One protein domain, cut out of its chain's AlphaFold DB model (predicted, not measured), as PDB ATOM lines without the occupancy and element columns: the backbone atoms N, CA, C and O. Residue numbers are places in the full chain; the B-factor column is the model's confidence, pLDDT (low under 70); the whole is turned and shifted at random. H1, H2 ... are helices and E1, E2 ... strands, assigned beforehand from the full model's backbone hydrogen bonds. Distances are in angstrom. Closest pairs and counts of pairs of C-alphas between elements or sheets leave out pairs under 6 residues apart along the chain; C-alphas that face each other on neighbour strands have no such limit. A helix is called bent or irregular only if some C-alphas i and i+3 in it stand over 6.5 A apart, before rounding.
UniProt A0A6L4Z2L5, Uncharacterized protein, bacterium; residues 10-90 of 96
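What this domain is: This is residues 10 to 90 of the 96 residues of an uncharacterized protein of bacterium (UniProt A0A6L4Z2L5). A curled antiparallel sheet of four strands, like part of a barrel but open, makes a bent wall, and H2 packs on one face of it, over E2 and near E1 and E4. E2 and E4 are sharply bent, turning the sheet from its E1 and E2 half to the hairpin of E3 and E4, while residues 17 to 33, with the short H1, make a loop beyond the ends of E1 and E2. The printed part has 81 residues, with two named helices and four named strands in the order E1, H1, E2, E3, E4, H2; across the sheet the order is E1, E2, E4, E3. The class is mixed, helices and strands, and the whole is only just loose, close to compact, with a radius of gyration of the C-alphas of 14.4 A and spans of 40 by 31 by 25 A.

Where its parts are: Find C-alpha 10 at (-33.760, -4.565, -39.612); from there E1 runs through residues 10 to 16, 17.4 A. H1 is residues 27 to 31. E2, residues 34 to 43, covers 24.7 A and bends by 61 degrees at residue 37. E3 is residues 51 to 57, 17.9 A. E4, residues 60 to 72, starts at C-alpha 60 (-43.777, -7.851, -50.291), bends by 86 degrees at residue 69 and covers 26.5 A. H2, residues 75 to 84, covers 14.3 A and ends at C-alpha 84 (-30.703, 2.203, -26.402).

How they stand to each other: Look first at the sheet, which is strongly twisted, with edge strands E1 and E3. Beside E1 runs E2, antiparallel; N 12 and O 38 are 2.9 A apart, within hydrogen-bond range. E4 is the antiparallel neighbour of E2, where N 72 and O 37 are 2.7 A apart. E3 and E4 form a hairpin, with N 55 and O 62 at 2.9 A. E1 and E3 are apart. H2 is on the sheet at a height of 8.9 A and lies over E2; it runs along the strands, only just, at 28 degrees to E2 on the local plane. The closest C-alphas of E2 and H2, Val 37 and Met 75, are 6.2 A apart. H1 is not on the sheet, and H1 and H2 are apart. In H1 and H2 every O i to N i+4 pair is within hydrogen-bond range.

The domain as a whole: The two C-alphas farthest apart, those of Arg 25 and Asn 86, are 41.6 A apart. The printed part has no cut, and no link between named elements is long. Its mean pLDDT is 83.5; look for low confidence at residues 46 to 47, which are under 70.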
ATOM      1  N   ILE A  10     -33.173  -3.262 -39.942       88.25
ATOM      2  CA  ILE A  10     -33.760  -4.565 -39.612       88.25
ATOM      3  C   ILE A  10     -32.785  -5.376 -38.757       88.25
ATOM      4  O   ILE A  10     -31.567  -5.229 -38.893       88.25
ATOM      5  N   ILE A  11     -33.304  -6.281 -37.929       89.06
ATOM      6  CA  ILE A  11     -32.495  -7.322 -37.286       89.06
ATOM      7  C   ILE A  11     -32.742  -8.639 -38.015       89.06
ATOM      8  O   ILE A  11     -33.887  -9.042 -38.214       89.06
ATOM      9  N   LYS A  12     -31.668  -9.322 -38.420       86.50
ATOM     10  CA  LYS A  12     -31.768 -10.616 -39.104       86.50
ATOM     11  C   LYS A  12     -30.629 -11.551 -38.723       86.50
ATOM     12  O   LYS A  12     -29.475 -11.132 -38.625       86.50
ATOM     13  N   LYS A  13     -30.942 -12.839 -38.574       88.69
ATOM     14  CA  LYS A  13     -29.932 -13.897 -38.476       88.69
ATOM     15  C   LYS A  13     -29.308 -14.128 -39.846       88.69
ATOM     16  O   LYS A  13     -30.003 -14.430 -40.814       88.69
ATOM     17  N   LEU A  14     -27.991 -13.974 -39.934       84.75
ATOM     18  CA  LEU A  14     -27.228 -14.297 -41.133       84.75
ATOM     19  C   LEU A  14     -26.271 -15.441 -40.831       84.75
ATOM     20  O   LEU A  14     -25.547 -15.435 -39.836       84.75
ATOM     21  N   THR A  15     -26.243 -16.416 -41.734       84.38
ATOM     22  CA  THR A  15     -25.205 -17.440 -41.737       84.38
ATOM     23  C   THR A  15     -23.987 -16.914 -42.481       84.38
ATOM     24  O   THR A  15     -24.069 -16.535 -43.656       84.38
ATOM     25  N   PHE A  16     -22.847 -16.912 -41.802       81.38
ATOM     26  CA  PHE A  16     -21.562 -16.596 -42.399       81.38
ATOM     27  C   PHE A  16     -20.861 -17.889 -42.791       81.38
ATOM     28  O   PHE A  16     -20.758 -18.840 -42.015       81.38
ATOM     29  N   PHE A  17     -20.386 -17.912 -44.030       84.50
ATOM     30  CA  PHE A  17     -19.578 -18.996 -44.560       84.50
ATOM     31  C   PHE A  17     -18.158 -18.494 -44.761       84.50
ATOM     32  O   PHE A  17     -17.958 -17.372 -45.225       84.50
ATOM     33  N   HIS A  18     -17.183 -19.356 -44.482       81.12
ATOM     34  CA  HIS A  18     -15.773 -19.065 -44.729       81.12
ATOM     35  C   HIS A  18     -15.499 -18.719 -46.207       81.12
ATOM     36  O   HIS A  18     -14.649 -17.886 -46.502       81.12
ATOM     37  N   CYS A  19     -16.225 -19.320 -47.163       81.44
ATOM     38  CA  CYS A  19     -16.033 -19.039 -48.587       81.44
ATOM     39  C   CYS A  19     -17.318 -19.152 -49.428       81.44
ATOM     40  O   CYS A  19     -18.320 -19.733 -49.008       81.44
ATOM     41  N   LYS A  20     -17.246 -18.678 -50.683       81.94
ATOM     42  CA  LYS A  20     -18.350 -18.710 -51.667       81.94
ATOM     43  C   LYS A  20     -18.834 -20.121 -52.041       81.94
ATOM     44  O   LYS A  20     -19.931 -20.259 -52.566       81.94
ATOM     45  N   ARG A  21     -18.029 -21.169 -51.804       84.12
ATOM     46  CA  ARG A  21     -18.390 -22.566 -52.132       84.12
ATOM     47  C   ARG A  21     -19.430 -23.147 -51.165       84.12
ATOM     48  O   ARG A  21     -20.144 -24.076 -51.540       84.12
ATOM     49  N   GLY A  22     -19.519 -22.601 -49.950       82.62
ATOM     50  CA  GLY A  22     -20.473 -23.020 -48.925       82.62
ATOM     51  C   GLY A  22     -20.195 -24.403 -48.309       82.62
ATOM     52  O   GLY A  22     -19.271 -25.114 -48.714       82.62
ATOM     53  N   PRO A  23     -21.011 -24.819 -47.324       86.56
ATOM     54  CA  PRO A  23     -20.777 -26.016 -46.511       86.56
ATOM     55  C   PRO A  23     -20.960 -27.320 -47.291       86.56
ATOM     56  O   PRO A  23     -20.375 -28.337 -46.946       86.56
ATOM     57  N   LYS A  24     -21.704 -27.318 -48.404       88.44
ATOM     58  CA  LYS A  24     -21.843 -28.519 -49.247       88.44
ATOM     59  C   LYS A  24     -20.530 -28.935 -49.924       88.44
ATOM     60  O   LYS A  24     -20.433 -30.062 -50.389       88.44
ATOM     61  N   ARG A  25     -19.556 -28.023 -50.044       88.06
ATOM     62  CA  ARG A  25     -18.325 -28.233 -50.831       88.06
ATOM     63  C   ARG A  25     -17.035 -27.802 -50.124       88.06
ATOM     64  O   ARG A  25     -15.967 -27.902 -50.717       88.06
ATOM     65  N   CYS A  26     -17.101 -27.283 -48.899       88.00
ATOM     66  CA  CYS A  26     -15.933 -26.810 -48.154       88.00
ATOM     67  C   CYS A  26     -16.007 -27.298 -46.705       88.00
ATOM     68  O   CYS A  26     -16.927 -26.912 -45.989       88.00
ATOM     69  N   TYR A  27     -15.018 -28.093 -46.280       87.88
ATOM     70  CA  TYR A  27     -14.958 -28.657 -44.926       87.88
ATOM     71  C   TYR A  27     -14.893 -27.561 -43.848       87.88
ATOM     72  O   TYR A  27     -15.667 -27.592 -42.900       87.88
ATOM     73  N   LEU A  28     -14.101 -26.500 -44.064       85.12
ATOM     74  CA  LEU A  28     -14.056 -25.346 -43.156       85.12
ATOM     75  C   LEU A  28     -15.423 -24.666 -43.020       85.12
ATOM     76  O   LEU A  28     -15.781 -24.224 -41.941       85.12
ATOM     77  N   CYS A  29     -16.224 -24.596 -44.091       85.38
ATOM     78  CA  CYS A  29     -17.585 -24.058 -43.996       85.38
ATOM     79  C   CYS A  29     -18.555 -25.005 -43.272       85.38
ATOM     80  O   CYS A  29     -19.593 -24.529 -42.823       85.38
ATOM     81  N   GLN A  30     -18.272 -26.312 -43.208       83.62
ATOM     82  CA  GLN A  30     -19.058 -27.254 -42.404       83.62
ATOM     83  C   GLN A  30     -18.758 -27.078 -40.918       83.62
ATOM     84  O   GLN A  30     -19.693 -26.986 -40.131       83.62
ATOM     85  N   GLU A  31     -17.480 -26.972 -40.553       84.00
ATOM     86  CA  GLU A  31     -17.058 -26.868 -39.149       84.00
ATOM     87  C   GLU A  31     -17.207 -25.454 -38.575       84.00
ATOM     88  O   GLU A  31     -17.583 -25.288 -37.420       84.00
ATOM     89  N   GLN A  32     -16.943 -24.419 -39.374       80.00
ATOM     90  CA  GLN A  32     -16.903 -23.019 -38.926       80.00
ATOM     91  C   GLN A  32     -18.142 -22.221 -39.344       80.00
ATOM     92  O   GLN A  32     -18.097 -20.990 -39.447       80.00
ATOM     93  N   ARG A  33     -19.263 -22.898 -39.622       77.06
ATOM     94  CA  ARG A  33     -20.533 -22.202 -39.846       77.06
ATOM     95  C   ARG A  33     -20.880 -21.431 -38.576       77.06
ATOM     96  O   ARG A  33     -21.118 -22.024 -37.530       77.06
ATOM     97  N   SER A  34     -20.959 -20.111 -38.692       79.69
ATOM     98  CA  SER A  34     -21.425 -19.255 -37.607       79.69
ATOM     99  C   SER A  34     -22.699 -18.546 -38.033       79.69
ATOM    100  O   SER A  34     -22.783 -17.940 -39.103       79.69
ATOM    101  N   GLU A  35     -23.719 -18.658 -37.193       85.50
ATOM    102  CA  GLU A  35     -24.885 -17.793 -37.269       85.50
ATOM    103  C   GLU A  35     -24.668 -16.612 -36.340       85.50
ATOM    104  O   GLU A  35     -24.252 -16.769 -35.192       85.50
ATOM    105  N   LYS A  36     -24.912 -15.418 -36.874       88.44
ATOM    106  CA  LYS A  36     -24.845 -14.175 -36.118       88.44
ATOM    107  C   LYS A  36     -26.132 -13.404 -36.318       88.44
ATOM    108  O   LYS A  36     -26.674 -13.347 -37.426       88.44
ATOM    109  N   VAL A  37     -26.599 -12.790 -35.242       90.56
ATOM    110  CA  VAL A  37     -27.674 -11.809 -35.314       90.56
ATOM    111  C   VAL A  37     -27.056 -10.505 -35.794       90.56
ATOM    112  O   VAL A  37     -26.023 -10.081 -35.288       90.56
ATOM    113  N   CYS A  38     -27.625  -9.899 -36.825       90.69
ATOM    114  CA  CYS A  38     -27.069  -8.704 -37.447       90.69
ATOM    115  C   CYS A  38     -28.100  -7.584 -37.418       90.69
ATOM    116  O   CYS A  38     -29.231  -7.798 -37.856       90.69
ATOM    117  N   LEU A  39     -27.689  -6.392 -36.989       91.19
ATOM    118  CA  LEU A  39     -28.413  -5.161 -37.293       91.19
ATOM    119  C   LEU A  39     -27.955  -4.680 -38.668       91.19
ATOM    120  O   LEU A  39     -26.769  -4.412 -38.891       91.19
ATOM    121  N   LEU A  40     -28.898  -4.605 -39.593       89.62
ATOM    122  CA  LEU A  40     -28.666  -4.249 -40.983       89.62
ATOM    123  C   LEU A  40     -29.360  -2.930 -41.270       89.62
ATOM    124  O   LEU A  40     -30.524  -2.766 -40.917       89.62
ATOM    125  N   LYS A  41     -28.662  -2.018 -41.938       87.88
ATOM    126  CA  LYS A  41     -29.248  -0.796 -42.476       87.88
ATOM    127  C   LYS A  41     -29.695  -1.054 -43.907       87.88
ATOM    128  O   LYS A  41     -28.884  -1.520 -44.708       87.88
ATOM    129  N   LEU A  42     -30.954  -0.770 -44.222       84.81
ATOM    130  CA  LEU A  42     -31.467  -0.805 -45.589       84.81
ATOM    131  C   LEU A  42     -31.078   0.505 -46.280       84.81
ATOM    132  O   LEU A  42     -31.503   1.586 -45.870       84.81
ATOM    133  N   CYS A  43     -30.241   0.409 -47.307       79.81
ATOM    134  CA  CYS A  43     -29.759   1.567 -48.048       79.81
ATOM    135  C   CYS A  43     -30.598   1.773 -49.319       79.81
ATOM    136  O   CYS A  43     -30.960   0.796 -49.983       79.81
ATOM    137  N   PRO A  44     -30.910   3.029 -49.689       71.50
ATOM    138  CA  PRO A  44     -31.408   3.316 -51.027       71.50
ATOM    139  C   PRO A  44     -30.326   2.957 -52.053       71.50
ATOM    140  O   PRO A  44     -29.140   3.129 -51.783       71.50
ATOM    141  N   ASN A  45     -30.742   2.473 -53.224       70.12
ATOM    142  CA  ASN A  45     -29.822   2.178 -54.318       70.12
ATOM    143  C   ASN A  45     -29.178   3.490 -54.794       70.12
ATOM    144  O   ASN A  45     -29.853   4.345 -55.370       70.12
ATOM    145  N   ASP A  46     -27.893   3.658 -54.492       69.25
ATOM    146  CA  ASP A  46     -27.090   4.840 -54.819       69.25
ATOM    147  C   ASP A  46     -25.994   4.526 -55.858       69.25
ATOM    148  O   ASP A  46     -25.090   5.330 -56.079       69.25
ATOM    149  N   GLY A  47     -26.073   3.359 -56.511       66.50
ATOM    150  CA  GLY A  47     -25.097   2.905 -57.502       66.50
ATOM    151  C   GLY A  47     -23.793   2.353 -56.916       66.50
ATOM    152  O   GLY A  47     -22.919   1.939 -57.684       66.50
ATOM    153  N   ILE A  48     -23.641   2.298 -55.588       73.19
ATOM    154  CA  ILE A  48     -22.500   1.646 -54.937       73.19
ATOM    155  C   ILE A  48     -22.798   0.154 -54.791       73.19
ATOM    156  O   ILE A  48     -23.814  -0.245 -54.233       73.19
ATOM    157  N   ALA A  49     -21.881  -0.703 -55.246       71.31
ATOM    158  CA  ALA A  49     -22.035  -2.150 -55.133       71.31
ATOM    159  C   ALA A  49     -21.997  -2.607 -53.660       71.31
ATOM    160  O   ALA A  49     -20.930  -2.884 -53.104       71.31
ATOM    161  N   ARG A  50     -23.171  -2.711 -53.027       79.25
ATOM    162  CA  ARG A  50     -23.350  -3.272 -51.681       79.25
ATOM    163  C   ARG A  50     -23.888  -4.694 -51.727       79.25
ATOM    164  O   ARG A  50     -24.415  -5.175 -52.731       79.25
ATOM    165  N   ARG A  51     -23.765  -5.391 -50.596       81.31
ATOM    166  CA  ARG A  51     -24.421  -6.686 -50.421       81.31
ATOM    167  C   ARG A  51     -25.930  -6.467 -50.497       81.31
ATOM    168  O   ARG A  51     -26.453  -5.591 -49.821       81.31
ATOM    169  N   MET A  52     -26.619  -7.273 -51.293       82.75
ATOM    170  CA  MET A  52     -28.078  -7.261 -51.352       82.75
ATOM    171  C   MET A  52     -28.652  -8.430 -50.562       82.75
ATOM    172  O   MET A  52     -28.067  -9.518 -50.535       82.75
ATOM    173  N   ILE A  53     -29.808  -8.215 -49.944       82.06
ATOM    174  CA  ILE A  53     -30.614  -9.280 -49.346       82.06
ATOM    175  C   ILE A  53     -32.073  -9.119 -49.746       82.06
ATOM    176  O   ILE A  53     -32.555  -8.018 -50.003       82.06
ATOM    177  N   GLN A  54     -32.781 -10.242 -49.762       83.06
ATOM    178  CA  GLN A  54     -34.228 -10.241 -49.867       83.06
ATOM    179  C   GLN A  54     -34.839 -10.114 -48.469       83.06
ATOM    180  O   GLN A  54     -34.501 -10.873 -47.546       83.06
ATOM    181  N   VAL A  55     -35.733  -9.143 -48.319       78.31
ATOM    182  CA  VAL A  55     -36.473  -8.853 -47.089       78.31
ATOM    183  C   VAL A  55     -37.962  -8.836 -47.398       78.31
ATOM    184  O   VAL A  55     -38.374  -8.407 -48.474       78.31
ATOM    185  N   LYS A  56     -38.776  -9.335 -46.468       75.69
ATOM    186  CA  LYS A  56     -40.232  -9.300 -46.586       75.69
ATOM    187  C   LYS A  56     -40.753  -8.146 -45.735       75.69
ATOM    188  O   LYS A  56     -40.746  -8.246 -44.513       75.69
ATOM    189  N   ILE A  57     -41.180  -7.069 -46.388       74.06
ATOM    190  CA  ILE A  57     -41.719  -5.854 -45.756       74.06
ATOM    191  C   ILE A  57     -43.147  -5.674 -46.274       74.06
ATOM    192  O   ILE A  57     -43.360  -5.692 -47.487       74.06
ATOM    193  N   ASN A  58     -44.131  -5.524 -45.381       71.06
ATOM    194  CA  ASN A  58     -45.553  -5.391 -45.749       71.06
ATOM    195  C   ASN A  58     -46.032  -6.477 -46.736       71.06
ATOM    196  O   ASN A  58     -46.625  -6.181 -47.773       71.06
ATOM    197  N   ASP A  59     -45.678  -7.734 -46.453       74.69
ATOM    198  CA  ASP A  59     -45.950  -8.910 -47.290       74.69
ATOM    199  C   ASP A  59     -45.363  -8.897 -48.711       74.69
ATOM    200  O   ASP A  59     -45.603  -9.815 -49.498       74.69
ATOM    201  N   LYS A  60     -44.504  -7.927 -49.024       77.00
ATOM    202  CA  LYS A  60     -43.777  -7.851 -50.291       77.00
ATOM    203  C   LYS A  60     -42.336  -8.280 -50.097       77.00
ATOM    204  O   LYS A  60     -41.648  -7.819 -49.190       77.00
ATOM    205  N   ASN A  61     -41.872  -9.141 -50.992       79.69
ATOM    206  CA  ASN A  61     -40.460  -9.463 -51.115       79.69
ATOM    207  C   ASN A  61     -39.752  -8.317 -51.837       79.69
ATOM    208  O   ASN A  61     -39.997  -8.086 -53.021       79.69
ATOM    209  N   LEU A  62     -38.888  -7.607 -51.123       78.81
ATOM    210  CA  LEU A  62     -38.075  -6.522 -51.653       78.81
ATOM    211  C   LEU A  62     -36.607  -6.941 -51.644       78.81
ATOM    212  O   LEU A  62     -36.120  -7.536 -50.681       78.81
ATOM    213  N   LEU A  63     -35.907  -6.639 -52.736       81.50
ATOM    214  CA  LEU A  63     -34.458  -6.754 -52.806       81.50
ATOM    215  C   LEU A  63     -33.866  -5.409 -52.391       81.50
ATOM    216  O   LEU A  63     -34.100  -4.401 -53.058       81.50
ATOM    217  N   CYS A  64     -33.125  -5.399 -51.289       80.50
ATOM    218  CA  CYS A  64     -32.555  -4.181 -50.725       80.50
ATOM    219  C   CYS A  64     -31.041  -4.307 -50.610       80.50
ATOM    220  O   CYS A  64     -30.516  -5.362 -50.236       80.50
ATOM    221  N   GLU A  65     -30.345  -3.210 -50.898       85.50
ATOM    222  CA  GLU A  65     -28.952  -3.052 -50.507       85.50
ATOM    223  C   GLU A  65     -28.860  -2.915 -48.994       85.50
ATOM    224  O   GLU A  65     -29.675  -2.234 -48.366       85.50
ATOM    225  N   ILE A  66     -27.854  -3.563 -48.415       86.00
ATOM    226  CA  ILE A  66     -27.610  -3.520 -46.982       86.00
ATOM    227  C   ILE A  66     -26.201  -3.094 -46.633       86.00
ATOM    228  O   ILE A  66     -25.220  -3.428 -47.302       86.00
ATOM    229  N   GLU A  67     -26.123  -2.448 -45.482       86.56
ATOM    230  CA  GLU A  67     -24.904  -2.256 -44.722       86.56
ATOM    231  C   GLU A  67     -25.035  -2.999 -43.387       86.56
ATOM    232  O   GLU A  67     -26.049  -2.890 -42.694       86.56
ATOM    233  N   VAL A  68     -24.026  -3.798 -43.032       88.44
ATOM    234  CA  VAL A  68     -23.982  -4.458 -41.723       88.44
ATOM    235  C   VAL A  68     -23.519  -3.423 -40.708       88.44
ATOM    236  O   VAL A  68     -22.349  -3.056 -40.700       88.44
ATOM    237  N   VAL A  69     -24.431  -2.964 -39.854       89.81
ATOM    238  CA  VAL A  69     -24.128  -1.961 -38.824       89.81
ATOM    239  C   VAL A  69     -23.391  -2.616 -37.666       89.81
ATOM    240  O   VAL A  69     -22.388  -2.095 -37.183       89.81
ATOM    241  N   ARG A  70     -23.900  -3.764 -37.198       90.75
ATOM    242  CA  ARG A  70     -23.334  -4.485 -36.055       90.75
ATOM    243  C   ARG A  70     -23.727  -5.960 -36.053       90.75
ATOM    244  O   ARG A  70     -24.805  -6.324 -36.521       90.75
ATOM    245  N   LEU A  71     -22.836  -6.789 -35.512       91.12
ATOM    246  CA  LEU A  71     -23.052  -8.209 -35.246       91.12
ATOM    247  C   LEU A  71     -23.271  -8.421 -33.744       91.12
ATOM    248  O   LEU A  71     -22.592  -7.795 -32.931       91.12
ATOM    249  N   PHE A  72     -24.167  -9.339 -33.414       91.56
ATOM    250  CA  PHE A  72     -24.565  -9.726 -32.065       91.56
ATOM    251  C   PHE A  72     -24.543 -11.247 -31.938       91.56
ATOM    252  O   PHE A  72     -24.595 -11.979 -32.944       91.56
ATOM    253  N   ASN A  73     -24.449 -11.730 -30.704       86.38
ATOM    254  CA  ASN A  73     -24.484 -13.164 -30.436       86.38
ATOM    255  C   ASN A  73     -25.919 -13.697 -30.398       86.38
ATOM    256  O   ASN A  73     -26.153 -14.816 -30.853       86.38
ATOM    257  N   ASP A  74     -26.873 -12.888 -29.937       88.81
ATOM    258  CA  ASP A  74     -28.280 -13.261 -29.829       88.81
ATOM    259  C   ASP A  74     -29.241 -12.104 -30.171       88.81
ATOM    260  O   ASP A  74     -28.831 -10.982 -30.473       88.81
ATOM    261  N   MET A  75     -30.538 -12.432 -30.251       88.00
ATOM    262  CA  MET A  75     -31.602 -11.476 -30.589       88.00
ATOM    263  C   MET A  75     -31.833 -10.443 -29.477       88.00
ATOM    264  O   MET A  75     -31.871  -9.260 -29.812       88.00
ATOM    265  N   PRO A  76     -31.934 -10.834 -28.187       90.56
ATOM    266  CA  PRO A  76     -32.085  -9.873 -27.097       90.56
ATOM    267  C   PRO A  76     -30.998  -8.792 -27.073       90.56
ATOM    268  O   PRO A  76     -31.317  -7.617 -26.914       90.56
ATOM    269  N   GLU A  77     -29.730  -9.153 -27.286       90.94
ATOM    270  CA  GLU A  77     -28.612  -8.201 -27.340       90.94
ATOM    271  C   GLU A  77     -28.810  -7.157 -28.454       90.94
ATOM    272  O   GLU A  77     -28.597  -5.958 -28.253       90.94
ATOM    273  N   ALA A  78     -29.259  -7.604 -29.628       90.00
ATOM    274  CA  ALA A  78     -29.510  -6.734 -30.771       90.00
ATOM    275  C   ALA A  78     -30.705  -5.793 -30.540       90.00
ATOM    276  O   ALA A  78     -30.649  -4.616 -30.909       90.00
ATOM    277  N   GLU A  79     -31.772  -6.298 -29.918       88.19
ATOM    278  CA  GLU A  79     -32.971  -5.523 -29.584       88.19
ATOM    279  C   GLU A  79     -32.675  -4.453 -28.531       88.19
ATOM    280  O   GLU A  79     -33.035  -3.292 -28.732       88.19
ATOM    281  N   LEU A  80     -31.959  -4.810 -27.459       91.12
ATOM    282  CA  LEU A  80     -31.526  -3.860 -26.432       91.12
ATOM    283  C   LEU A  80     -30.676  -2.746 -27.040       91.12
ATOM    284  O   LEU A  80     -30.948  -1.569 -26.810       91.12
ATOM    285  N   PHE A  81     -29.702  -3.093 -27.887       90.81
ATOM    286  CA  PHE A  81     -28.870  -2.093 -28.552       90.81
ATOM    287  C   PHE A  81     -29.695  -1.123 -29.407       90.81
ATOM    288  O   PHE A  81     -29.441   0.083 -29.415       90.81
ATOM    289  N   ALA A  82     -30.685  -1.629 -30.140       88.00
ATOM    290  CA  ALA A  82     -31.542  -0.777 -30.947       88.00
ATOM    291  C   ALA A  82     -32.442   0.123 -30.094       88.00
ATOM    292  O   ALA A  82     -32.592   1.297 -30.429       88.00
ATOM    293  N   GLN A  83     -32.972  -0.379 -28.977       87.69
ATOM    294  CA  GLN A  83     -33.729   0.427 -28.016       87.69
ATOM    295  C   GLN A  83     -32.861   1.545 -27.424       87.69
ATOM    296  O   GLN A  83     -33.244   2.712 -27.485       87.69
ATOM    297  N   GLU A  84     -31.655   1.223 -26.947       90.75
ATOM    298  CA  GLU A  84     -30.703   2.203 -26.402       90.75
ATOM    299  C   GLU A  84     -30.330   3.289 -27.419       90.75
ATOM    300  O   GLU A  84     -30.140   4.459 -27.073       90.75
ATOM    301  N   LYS A  85     -30.215   2.911 -28.695       86.31
ATOM    302  CA  LYS A  85     -29.873   3.825 -29.790       86.31
ATOM    303  C   LYS A  85     -31.084   4.471 -30.459       86.31
ATOM    304  O   LYS A  85     -30.882   5.239 -31.397       86.31
ATOM    305  N   ASN A  86     -32.303   4.217 -29.976       82.75
ATOM    306  CA  ASN A  86     -33.555   4.697 -30.573       82.75
ATOM    307  C   ASN A  86     -33.673   4.350 -32.072       82.75
ATOM    308  O   ASN A  86     -34.152   5.138 -32.888       82.75
ATOM    309  N   ILE A  87     -33.193   3.165 -32.445       82.81
ATOM    310  CA  ILE A  87     -33.257   2.640 -33.806       82.81
ATOM    311  C   ILE A  87     -34.601   1.936 -33.988       82.81
ATOM    312  O   ILE A  87     -34.904   0.963 -33.300       82.81
ATOM    313  N   VAL A  88     -35.392   2.406 -34.951       78.31
ATOM    314  CA  VAL A  88     -36.641   1.748 -35.346       78.31
ATOM    315  C   VAL A  88     -36.304   0.526 -36.202       78.31
ATOM    316  O   VAL A  88     -35.728   0.664 -37.283       78.31
ATOM    317  N   ILE A  89     -36.649  -0.660 -35.700       77.44
ATOM    318  CA  ILE A  89     -36.418  -1.944 -36.366       77.44
ATOM    319  C   ILE A  89     -37.724  -2.433 -36.983       77.44
ATOM    320  O   ILE A  89     -38.750  -2.477 -36.304       77.44
ATOM    321  N   ASP A  90     -37.667  -2.880 -38.234       74.88
ATOM    322  CA  ASP A  90     -38.721  -3.715 -38.811       74.88
ATOM    323  C   ASP A  90     -38.355  -5.197 -38.643       74.88
ATOM    324  O   ASP A  90     -37.297  -5.661 -39.088       74.88
TER     325      ASP A  90